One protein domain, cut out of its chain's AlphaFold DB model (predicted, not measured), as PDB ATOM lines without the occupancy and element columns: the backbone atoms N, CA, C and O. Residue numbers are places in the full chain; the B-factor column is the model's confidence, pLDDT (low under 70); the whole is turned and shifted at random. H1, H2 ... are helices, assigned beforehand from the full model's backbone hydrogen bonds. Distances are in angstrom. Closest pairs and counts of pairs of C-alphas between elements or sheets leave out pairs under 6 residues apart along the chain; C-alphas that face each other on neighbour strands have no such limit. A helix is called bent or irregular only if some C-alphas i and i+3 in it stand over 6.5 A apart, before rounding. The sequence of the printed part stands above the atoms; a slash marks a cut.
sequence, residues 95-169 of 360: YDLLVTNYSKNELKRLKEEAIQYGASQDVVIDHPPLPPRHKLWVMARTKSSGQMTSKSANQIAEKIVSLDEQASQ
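AT A GLANCE: This is residues 95 to 169 of the 360 residues of an uncharacterized protein of Cajanus cajan (UniProt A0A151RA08). Two long helices, H1 and H3, stand apart from each other, and the short helix H2 sits between the first residues of H1 and the first half of H3. From the far end of H1 the long stretch of residues 117 to 132 folds back along H1 to reach H2, and a second loop, residues 140 to 150, leads from H2 to H3; the arrangement is open, with few contacts between the helices. The printed part has 75 residues with three named helices, in the order H1, H2, H3 along the chain, and no named strand; the class is all helix. The whole is loose, with a radius of gyration of the C-alphas of 15.1 A, and the C-alphas span 45 by 31 by 21 A along their three main axes.

HOW THE PARTS SIT: The longest helix is H1, residues 95 to 116. It touches H2, residues 133 to 139, with residues 95 to 99 alone. Their closest C-alphas, those of Leu 98 and Leu 136, are 7.2 A apart, and their lines are about perpendicular, at 88 degrees. H2 also only just touches H3, residues 151 to 168, with 3 pairs of C-alphas within 8 A, and H3 takes part with residues 153 to 160 alone. The closest C-alphas of these two, those of Val 138 and Ala 157, are 6.0 A apart. H2 and H3 run opposite ways at a steep tilt of 47 degrees, and their centres are 10.5 A apart. H1 and H3 are apart. In H1, H2 and H3 every backbone O i to N i+4 pair is within hydrogen-bond range.

IN THESE COORDINATES: H1 has 22 residues and begins with C-alpha 95 at (91.162, 30.621, 151.700); its first and last C-alphas are 31.4 A apart. H2 has 7 residues, from Arg 133 to Met 139, and begins with C-alpha 133 at (93.180, 39.734, 156.169). H3 has 18 residues, measures 26.0 A from first to last C-alpha, and ends with C-alpha 168 at (103.755, 47.472, 165.950). None of the helices is bent or irregular.

THE WHOLE: The two C-alphas farthest apart are those of Ser 120 and Ser 152, at 44.9 A, and the first and last printed C-alphas, of Tyr 95 and Gln 169, are 29.1 A apart. The printed part has no cut. The link from H1 to H2, with 16 residues, and the link from H2 to H3, with 11 residues, are both long. The mean pLDDT of the printed part is 80.8, and the model's confidence is low, under 70, at residues 125 to 130 and 167 to 169.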
ATOM      1  N   TYR A  95      91.012  29.723 150.550       75.44
ATOM      2  CA  TYR A  95      91.162  30.621 151.700       75.44
ATOM      3  C   TYR A  95      90.897  29.916 153.036       75.44
ATOM      4  O   TYR A  95      91.645  30.142 153.985       75.44
ATOM      5  N   ASP A  96      89.910  29.021 153.100       76.44
ATOM      6  CA  ASP A  96      89.608  28.253 154.317       76.44
ATOM      7  C   ASP A  96      90.775  27.329 154.686       76.44
ATOM      8  O   ASP A  96      91.167  27.211 155.853       76.44
ATOM      9  N   LEU A  97      91.399  26.733 153.664       80.62
ATOM     10  CA  LEU A  97      92.599  25.923 153.833       80.62
ATOM     11  C   LEU A  97      93.784  26.764 154.328       80.62
ATOM     12  O   LEU A  97      94.480  26.343 155.252       80.62
ATOM     13  N   LEU A  98      93.995  27.964 153.772       80.94
ATOM     14  CA  LEU A  98      95.043  28.876 154.246       80.94
ATOM     15  C   LEU A  98      94.848  29.274 155.710       80.94
ATOM     16  O   LEU A  98      95.808  29.255 156.473       80.94
ATOM     17  N   VAL A  99      93.621  29.605 156.117       81.19
ATOM     18  CA  VAL A  99      93.302  29.957 157.511       81.19
ATOM     19  C   VAL A  99      93.583  28.784 158.451       81.19
ATOM     20  O   VAL A  99      94.180  28.963 159.517       81.19
ATOM     21  N   THR A 100      93.195  27.577 158.041       82.94
ATOM     22  CA  THR A 100      93.430  26.350 158.810       82.94
ATOM     23  C   THR A 100      94.925  26.079 158.969       82.94
ATOM     24  O   THR A 100      95.394  25.829 160.079       82.94
ATOM     25  N   ASN A 101      95.691  26.177 157.880       84.50
ATOM     26  CA  ASN A 101      97.136  25.954 157.892       84.50
ATOM     27  C   ASN A 101      97.875  27.023 158.698       84.50
ATOM     28  O   ASN A 101      98.761  26.684 159.476       84.50
ATOM     29  N   TYR A 102      97.473  28.292 158.580       83.81
ATOM     30  CA  TYR A 102      98.014  29.373 159.399       83.81
ATOM     31  C   TYR A 102      97.843  29.074 160.887       83.81
ATOM     32  O   TYR A 102      98.809  29.099 161.638       83.81
ATOM     33  N   SER A 103      96.622  28.737 161.304       81.62
ATOM     34  CA  SER A 103      96.307  28.490 162.715       81.62
ATOM     35  C   SER A 103      97.080  27.287 163.265       81.62
ATOM     36  O   SER A 103      97.556  27.324 164.397       81.62
ATOM     37  N   LYS A 104      97.250  26.234 162.450       83.62
ATOM     38  CA  LYS A 104      98.075  25.065 162.796       83.62
ATOM     39  C   LYS A 104      99.554  25.428 162.952       83.62
ATOM     40  O   LYS A 104     100.172  25.005 163.925       83.62
ATOM     41  N   ASN A 105     100.106  26.207 162.023       84.31
ATOM     42  CA  ASN A 105     101.508  26.627 162.058       84.31
ATOM     43  C   ASN A 105     101.789  27.573 163.231       84.31
ATOM     44  O   ASN A 105     102.797  27.419 163.908       84.31
ATOM     45  N   GLU A 106     100.874  28.501 163.507       82.50
ATOM     46  CA  GLU A 106     100.987  29.432 164.628       82.50
ATOM     47  C   GLU A 106     100.940  28.699 165.973       82.50
ATOM     48  O   GLU A 106     101.773  28.940 166.841       82.50
ATOM     49  N   LEU A 107     100.018  27.742 166.126       82.19
ATOM     50  CA  LEU A 107      99.943  26.913 167.328       82.19
ATOM     51  C   LEU A 107     101.212  26.069 167.513       82.19
ATOM     52  O   LEU A 107     101.684  25.914 168.634       82.19
ATOM     53  N   LYS A 108     101.773  25.535 166.420       85.25
ATOM     54  CA  LYS A 108     103.047  24.810 166.454       85.25
ATOM     55  C   LYS A 108     104.186  25.720 166.931       85.25
ATOM     56  O   LYS A 108     104.901  25.333 167.847       85.25
ATOM     57  N   ARG A 109     104.290  26.933 166.380       83.44
ATOM     58  CA  ARG A 109     105.299  27.927 166.776       83.44
ATOM     59  C   ARG A 109     105.191  28.300 168.255       83.44
ATOM     60  O   ARG A 109     106.184  28.242 168.966       83.44
ATOM     61  N   LEU A 110     103.985  28.618 168.732       81.31
ATOM     62  CA  LEU A 110     103.758  28.967 170.140       81.31
ATOM     63  C   LEU A 110     104.127  27.818 171.087       81.31
ATOM     64  O   LEU A 110     104.639  28.062 172.175       81.31
ATOM     65  N   LYS A 111     103.890  26.561 170.682       81.62
ATOM     66  CA  LYS A 111     104.294  25.380 171.462       81.62
ATOM     67  C   LYS A 111     105.805  25.239 171.534       81.62
ATOM     68  O   LYS A 111     106.329  24.996 172.614       81.62
ATOM     69  N   GLU A 112     106.494  25.407 170.411       86.06
ATOM     70  CA  GLU A 112     107.958  25.365 170.354       86.06
ATOM     71  C   GLU A 112     108.582  26.479 171.210       86.06
ATOM     72  O   GLU A 112     109.468  26.197 172.014       86.06
ATOM     73  N   GLU A 113     108.060  27.708 171.128       84.62
ATOM     74  CA  GLU A 113     108.481  28.829 171.978       84.62
ATOM     75  C   GLU A 113     108.230  28.532 173.466       84.62
ATOM     76  O   GLU A 113     109.132  28.677 174.287       84.62
ATOM     77  N   ALA A 114     107.039  28.052 173.837       81.06
ATOM     78  CA  ALA A 114     106.721  27.724 175.229       81.06
ATOM     79  C   ALA A 114     107.651  26.639 175.801       81.06
ATOM     80  O   ALA A 114     108.134  26.781 176.926       81.06
ATOM     81  N   ILE A 115     107.941  25.585 175.028       82.12
ATOM     82  CA  ILE A 115     108.892  24.529 175.411       82.12
ATOM     83  C   ILE A 115     110.293  25.120 175.598       82.12
ATOM     84  O   ILE A 115     110.963  24.826 176.587       82.12
ATOM     85  N   GLN A 116     110.722  26.005 174.695       83.19
ATOM     86  CA  GLN A 116     112.015  26.686 174.788       83.19
ATOM     87  C   GLN A 116     112.136  27.554 176.055       83.19
ATOM     88  O   GLN A 116     113.220  27.644 176.629       83.19
ATOM     89  N   TYR A 117     111.036  28.150 176.526       82.06
ATOM     90  CA  TYR A 117     110.975  28.917 177.778       82.06
ATOM     91  C   TYR A 117     110.674  28.061 179.028       82.06
ATOM     92  O   TYR A 117     110.431  28.614 180.102       82.06
ATOM     93  N   GLY A 118     110.730  26.726 178.924       76.88
ATOM     94  CA  GLY A 118     110.665  25.804 180.065       76.88
ATOM     95  C   GLY A 118     109.293  25.185 180.349       76.88
ATOM     96  O   GLY A 118     109.103  24.606 181.419       76.88
ATOM     97  N   ALA A 119     108.327  25.291 179.430       75.81
ATOM     98  CA  ALA A 119     107.043  24.601 179.560       75.81
ATOM     99  C   ALA A 119     107.163  23.089 179.282       75.81
ATOM    100  O   ALA A 119     108.021  22.636 178.526       75.81
ATOM    101  N   SER A 120     106.255  22.305 179.876       76.81
ATOM    102  CA  SER A 120     106.142  20.862 179.620       76.81
ATOM    103  C   SER A 120     105.811  20.563 178.151       76.81
ATOM    104  O   SER A 120     105.118  21.339 177.491       76.81
ATOM    105  N   GLN A 121     106.231  19.390 177.666       71.50
ATOM    106  CA  GLN A 121     105.919  18.885 176.323       71.50
ATOM    107  C   GLN A 121     104.399  18.846 176.041       71.50
ATOM    108  O   GLN A 121     103.975  19.009 174.897       71.50
ATOM    109  N   ASP A 122     103.587  18.691 177.094       74.00
ATOM    110  CA  ASP A 122     102.121  18.596 177.038       74.00
ATOM    111  C   ASP A 122     101.400  19.944 177.235       74.00
ATOM    112  O   ASP A 122     100.215  19.981 177.570       74.00
ATOM    113  N   VAL A 123     102.087  21.080 177.050       72.56
ATOM    114  CA  VAL A 123     101.479  22.400 177.269       72.56
ATOM    115  C   VAL A 123     100.281  22.636 176.331       72.56
ATOM    116  O   VAL A 123     100.367  22.558 175.096       72.56
ATOM    117  N   VAL A 124      99.123  22.925 176.930       71.94
ATOM    118  CA  VAL A 124      97.897  23.293 176.214       71.94
ATOM    119  C   VAL A 124      97.927  24.799 175.985       71.94
ATOM    120  O   VAL A 124      97.839  25.575 176.931       71.94
ATOM    121  N   ILE A 125      98.080  25.206 174.725       68.69
ATOM    122  CA  ILE A 125      98.054  26.612 174.311       68.69
ATOM    123  C   ILE A 125      96.681  26.917 173.730       68.69
ATOM    124  O   ILE A 125      96.190  26.172 172.876       68.69
ATOM    125  N   ASP A 126      96.083  28.015 174.185       68.00
ATOM    126  CA  ASP A 126      94.833  28.529 173.640       68.00
ATOM    127  C   ASP A 126      94.935  28.763 172.128       68.00
ATOM    128  O   ASP A 126      95.991  29.086 171.578       68.00
ATOM    129  N   HIS A 127      93.813  28.602 171.425       59.78
ATOM    130  CA  HIS A 127      93.798  28.789 169.980       59.78
ATOM    131  C   HIS A 127      94.223  30.219 169.598       59.78
ATOM    132  O   HIS A 127      93.611  31.182 170.076       59.78
ATOM    133  N   PRO A 128      95.219  30.380 168.702       65.62
ATOM    134  CA  PRO A 128      95.679  31.696 168.294       65.62
ATOM    135  C   PRO A 128      94.565  32.462 167.566       65.62
ATOM    136  O   PRO A 128      93.710  31.858 166.905       65.62
ATOM    137  N   PRO A 129      94.560  33.804 167.649       65.81
ATOM    138  CA  PRO A 129      93.603  34.618 166.919       65.81
ATOM    139  C   PRO A 129      93.726  34.384 165.408       65.81
ATOM    140  O   PRO A 129      94.819  34.202 164.869       65.81
ATOM    141  N   LEU A 130      92.583  34.424 164.715       69.06
ATOM    142  CA  LEU A 130      92.533  34.254 163.261       69.06
ATOM    143  C   LEU A 130      93.475  35.240 162.546       69.06
ATOM    144  O   LEU A 130      93.530  36.412 162.942       69.06
ATOM    145  N   PRO A 131      94.147  34.802 161.464       72.94
ATOM    146  CA  PRO A 131      95.097  35.636 160.746       72.94
ATOM    147  C   PRO A 131      94.428  36.914 160.221       72.94
ATOM    148  O   PRO A 131      93.326  36.857 159.661       72.94
ATOM    149  N   PRO A 132      95.093  38.076 160.339       77.44
ATOM    150  CA  PRO A 132      94.635  39.299 159.703       77.44
ATOM    151  C   PRO A 132      94.486  39.130 158.187       77.44
ATOM    152  O   PRO A 132      95.287  38.465 157.526       77.44
ATOM    153  N   ARG A 133      93.486  39.806 157.608       75.38
ATOM    154  CA  ARG A 133      93.180  39.734 156.169       75.38
ATOM    155  C   ARG A 133      94.386  40.055 155.282       75.38
ATOM    156  O   ARG A 133      94.545  39.432 154.237       75.38
ATOM    157  N   HIS A 134      95.226  41.010 155.682       79.44
ATOM    158  CA  HIS A 134      96.409  41.388 154.909       79.44
ATOM    159  C   HIS A 134      97.442  40.246 154.850       79.44
ATOM    160  O   HIS A 134      98.011  40.015 153.788       79.44
ATOM    161  N   LYS A 135      97.604  39.453 155.922       82.06
ATOM    162  CA  LYS A 135      98.497  38.279 155.927       82.06
ATOM    163  C   LYS A 135      97.976  37.183 155.001       82.06
ATOM    164  O   LYS A 135      98.732  36.653 154.194       82.06
ATOM    165  N   LEU A 136      96.667  36.916 155.039       81.69
ATOM    166  CA  LEU A 136      96.022  35.985 154.102       81.69
ATOM    167  C   LEU A 136      96.154  36.441 152.645       81.69
ATOM    168  O   LEU A 136      96.320  35.618 151.748       81.69
ATOM    169  N   TRP A 137      96.072  37.750 152.397       88.19
ATOM    170  CA  TRP A 137      96.233  38.315 151.061       88.19
ATOM    171  C   TRP A 137      97.637  38.066 150.500       88.19
ATOM    172  O   TRP A 137      97.737  37.693 149.327       88.19
ATOM    173  N   VAL A 138      98.674  38.227 151.335       86.69
ATOM    174  CA  VAL A 138     100.076  37.949 150.982       86.69
ATOM    175  C   VAL A 138     100.262  36.456 150.725       86.69
ATOM    176  O   VAL A 138     100.656  36.091 149.624       86.69
ATOM    177  N   MET A 139      99.857  35.590 151.661       85.94
ATOM    178  CA  MET A 139      99.997  34.128 151.534       85.94
ATOM    179  C   MET A 139      99.324  33.568 150.277       85.94
ATOM    180  O   MET A 139      99.876  32.703 149.607       85.94
ATOM    181  N   ALA A 140      98.150  34.091 149.912       86.81
ATOM    182  CA  ALA A 140      97.438  33.690 148.696       86.81
ATOM    183  C   ALA A 140      98.197  34.020 147.394       86.81
ATOM    184  O   ALA A 140      97.820  33.539 146.324       86.81
ATOM    185  N   ARG A 141      99.224  34.872 147.473       90.00
ATOM    186  CA  ARG A 141     100.014  35.407 146.358       90.00
ATOM    187  C   ARG A 141     101.503  35.094 146.494       90.00
ATOM    188  O   ARG A 141     102.298  35.638 145.732       90.00
ATOM    189  N   THR A 142     101.874  34.208 147.412       89.50
ATOM    190  CA  THR A 142     103.244  33.718 147.580       89.50
ATOM    191  C   THR A 142     103.353  32.319 146.981       89.50
ATOM    192  O   THR A 142     102.580  31.423 147.314       89.50
ATOM    193  N   LYS A 143     104.302  32.128 146.063       87.81
ATOM    194  CA  LYS A 143     104.625  30.829 145.462       87.81
ATOM    195  C   LYS A 143     105.348  29.944 146.479       87.81
ATOM    196  O   LYS A 143     105.915  30.434 147.450       87.81
ATOM    197  N   SER A 144     105.417  28.643 146.207       81.69
ATOM    198  CA  SER A 144     106.224  27.704 147.004       81.69
ATOM    199  C   SER A 144     107.712  28.079 147.059       81.69
ATOM    200  O   SER A 144     108.376  27.764 148.038       81.69
ATOM    201  N   SER A 145     108.221  28.801 146.054       86.06
ATOM    202  CA  SER A 145     109.579  29.364 146.034       86.06
ATOM    203  C   SER A 145     109.775  30.581 146.951       86.06
ATOM    204  O   SER A 145     110.869  31.135 146.992       86.06
ATOM    205  N   GLY A 146     108.725  31.055 147.630       83.81
ATOM    206  CA  GLY A 146     108.739  32.276 148.442       83.81
ATOM    207  C   GLY A 146     108.554  33.571 147.642       83.81
ATOM    208  O   GLY A 146     108.333  34.626 148.227       83.81
ATOM    209  N   GLN A 147     108.585  33.512 146.308       88.19
ATOM    210  CA  GLN A 147     108.386  34.685 145.451       88.19
ATOM    211  C   GLN A 147     106.904  35.043 145.293       88.19
ATOM    212  O   GLN A 147     106.038  34.168 145.264       88.19
ATOM    213  N   MET A 148     106.610  36.330 145.106       92.19
ATOM    214  CA  MET A 148     105.249  36.798 144.837       92.19
ATOM    215  C   MET A 148     104.766  36.419 143.424       92.19
ATOM    216  O   MET A 148     105.551  36.133 142.516       92.19
ATOM    217  N   THR A 149     103.447  36.399 143.226       86.56
ATOM    218  CA  THR A 149     102.819  36.035 141.945       86.56
ATOM    219  C   THR A 149     103.062  37.043 140.828       86.56
ATOM    220  O   THR A 149     103.150  36.634 139.672       86.56
ATOM    221  N   SER A 150     103.212  38.326 141.159       87.44
ATOM    222  CA  SER A 150     103.511  39.404 140.213       87.44
ATOM    223  C   SER A 150     104.338  40.516 140.870       87.44
ATOM    224  O   SER A 150     104.436  40.600 142.098       87.44
ATOM    225  N   LYS A 151     104.906  41.412 140.050       87.75
ATOM    226  CA  LYS A 151     105.610  42.617 140.524       87.75
ATOM    227  C   LYS A 151     104.684  43.528 141.337       87.75
ATOM    228  O   LYS A 151     105.078  43.999 142.400       87.75
ATOM    229  N   SER A 152     103.445  43.720 140.886       86.06
ATOM    230  CA  SER A 152     102.436  44.500 141.611       86.06
ATOM    231  C   SER A 152     102.077  43.843 142.946       86.06
ATOM    232  O   SER A 152     101.966  44.524 143.964       86.06
ATOM    233  N   ALA A 153     101.971  42.508 142.982       86.56
ATOM    234  CA  ALA A 153     101.749  41.783 144.229       86.56
ATOM    235  C   ALA A 153     102.909  41.977 145.219       86.56
ATOM    236  O   ALA A 153     102.662  42.143 146.412       86.56
ATOM    237  N   ASN A 154     104.148  42.023 144.720       91.56
ATOM    238  CA  ASN A 154     105.332  42.310 145.525       91.56
ATOM    239  C   ASN A 154     105.308  43.719 146.134       91.56
ATOM    240  O   ASN A 154     105.460  43.855 147.342       91.56
ATOM    241  N   GLN A 155     105.010  44.747 145.337       90.19
ATOM    242  CA  GLN A 155     104.909  46.131 145.827       90.19
ATOM    243  C   GLN A 155     103.843  46.290 146.923       90.19
ATOM    244  O   GLN A 155     104.045  46.992 147.914       90.19
ATOM    245  N   ILE A 156     102.692  45.627 146.762       85.56
ATOM    246  CA  ILE A 156     101.626  45.643 147.772       85.56
ATOM    247  C   ILE A 156     102.072  44.897 149.036       85.56
ATOM    248  O   ILE A 156     101.812  45.377 150.138       85.56
ATOM    249  N   ALA A 157     102.748  43.751 148.898       88.88
ATOM    250  CA  ALA A 157     103.261  42.991 150.036       88.88
ATOM    251  C   ALA A 157     104.300  43.787 150.842       88.88
ATOM    252  O   ALA A 157     104.167  43.876 152.060       88.88
ATOM    253  N   GLU A 158     105.257  44.441 150.182       90.69
ATOM    254  CA  GLU A 158     106.247  45.319 150.828       90.69
ATOM    255  C   GLU A 158     105.575  46.462 151.603       90.69
ATOM    256  O   GLU A 158     105.917  46.739 152.754       90.69
ATOM    257  N   LYS A 159     104.546  47.086 151.014       89.69
ATOM    258  CA  LYS A 159     103.774  48.137 151.686       89.69
ATOM    259  C   LYS A 159     103.011  47.616 152.905       89.69
ATOM    260  O   LYS A 159     102.913  48.328 153.901       89.69
ATOM    261  N   ILE A 160     102.468  46.397 152.839       86.12
ATOM    262  CA  ILE A 160     101.816  45.748 153.986       86.12
ATOM    263  C   ILE A 160     102.820  45.556 155.125       86.12
ATOM    264  O   ILE A 160     102.494  45.919 156.249       86.12
ATOM    265  N   VAL A 161     104.027  45.048 154.840       86.19
ATOM    266  CA  VAL A 161     105.077  44.856 155.857       86.19
ATOM    267  C   VAL A 161     105.440  46.186 156.518       86.19
ATOM    268  O   VAL A 161     105.373  46.295 157.739       86.19
ATOM    269  N   SER A 162     105.704  47.227 155.720       84.56
ATOM    270  CA  SER A 162     106.045  48.556 156.248       84.56
ATOM    271  C   SER A 162     104.953  49.138 157.156       84.56
ATOM    272  O   SER A 162     105.252  49.757 158.177       84.56
ATOM    273  N   LEU A 163     103.676  48.940 156.813       79.62
ATOM    274  CA  LEU A 163     102.555  49.414 157.628       79.62
ATOM    275  C   LEU A 163     102.362  48.587 158.911       79.62
ATOM    276  O   LEU A 163     102.007  49.160 159.940       79.62
ATOM    277  N   ASP A 164     102.594  47.272 158.866       78.81
ATOM    278  CA  ASP A 164     102.491  46.378 160.034       78.81
ATOM    279  C   ASP A 164     103.610  46.673 161.055       78.81
ATOM    280  O   ASP A 164     103.372  46.703 162.265       78.81
ATOM    281  N   GLU A 165     104.813  47.002 160.574       78.88
ATOM    282  CA  GLU A 165     105.934  47.472 161.402       78.88
ATOM    283  C   GLU A 165     105.622  48.814 162.078       78.88
ATOM    284  O   GLU A 165     105.778  48.946 163.295       78.88
ATOM    285  N   GLN A 166     105.105  49.790 161.324       72.31
ATOM    286  CA  GLN A 166     104.688  51.089 161.872       72.31
ATOM    287  C   GLN A 166     103.583  50.943 162.932       72.31
ATOM    288  O   GLN A 166     103.595  51.652 163.943       72.31
ATOM    289  N   ALA A 167     102.635  50.023 162.723       66.19
ATOM    290  CA  ALA A 167     101.581  49.719 163.689       66.19
ATOM    291  C   ALA A 167     102.141  49.073 164.968       66.19
ATOM    292  O   ALA A 167     101.718  49.426 166.070       66.19
ATOM    293  N   SER A 168     103.119  48.175 164.829       68.00
ATOM    294  CA  SER A 168     103.755  47.472 165.950       68.00
ATOM    295  C   SER A 168     104.628  48.388 166.815       68.00
ATOM    296  O   SER A 168     104.695  48.207 168.028       68.00
ATOM    297  N   GLN A 169     105.248  49.413 166.224       67.62
ATOM    298  CA  GLN A 169     106.074  50.402 166.932       67.62
ATOM    299  C   GLN A 169     105.257  51.483 167.668       67.62
ATOM    300  O   GLN A 169     105.828  52.425 168.213       67.62
TER     301      GLN A 169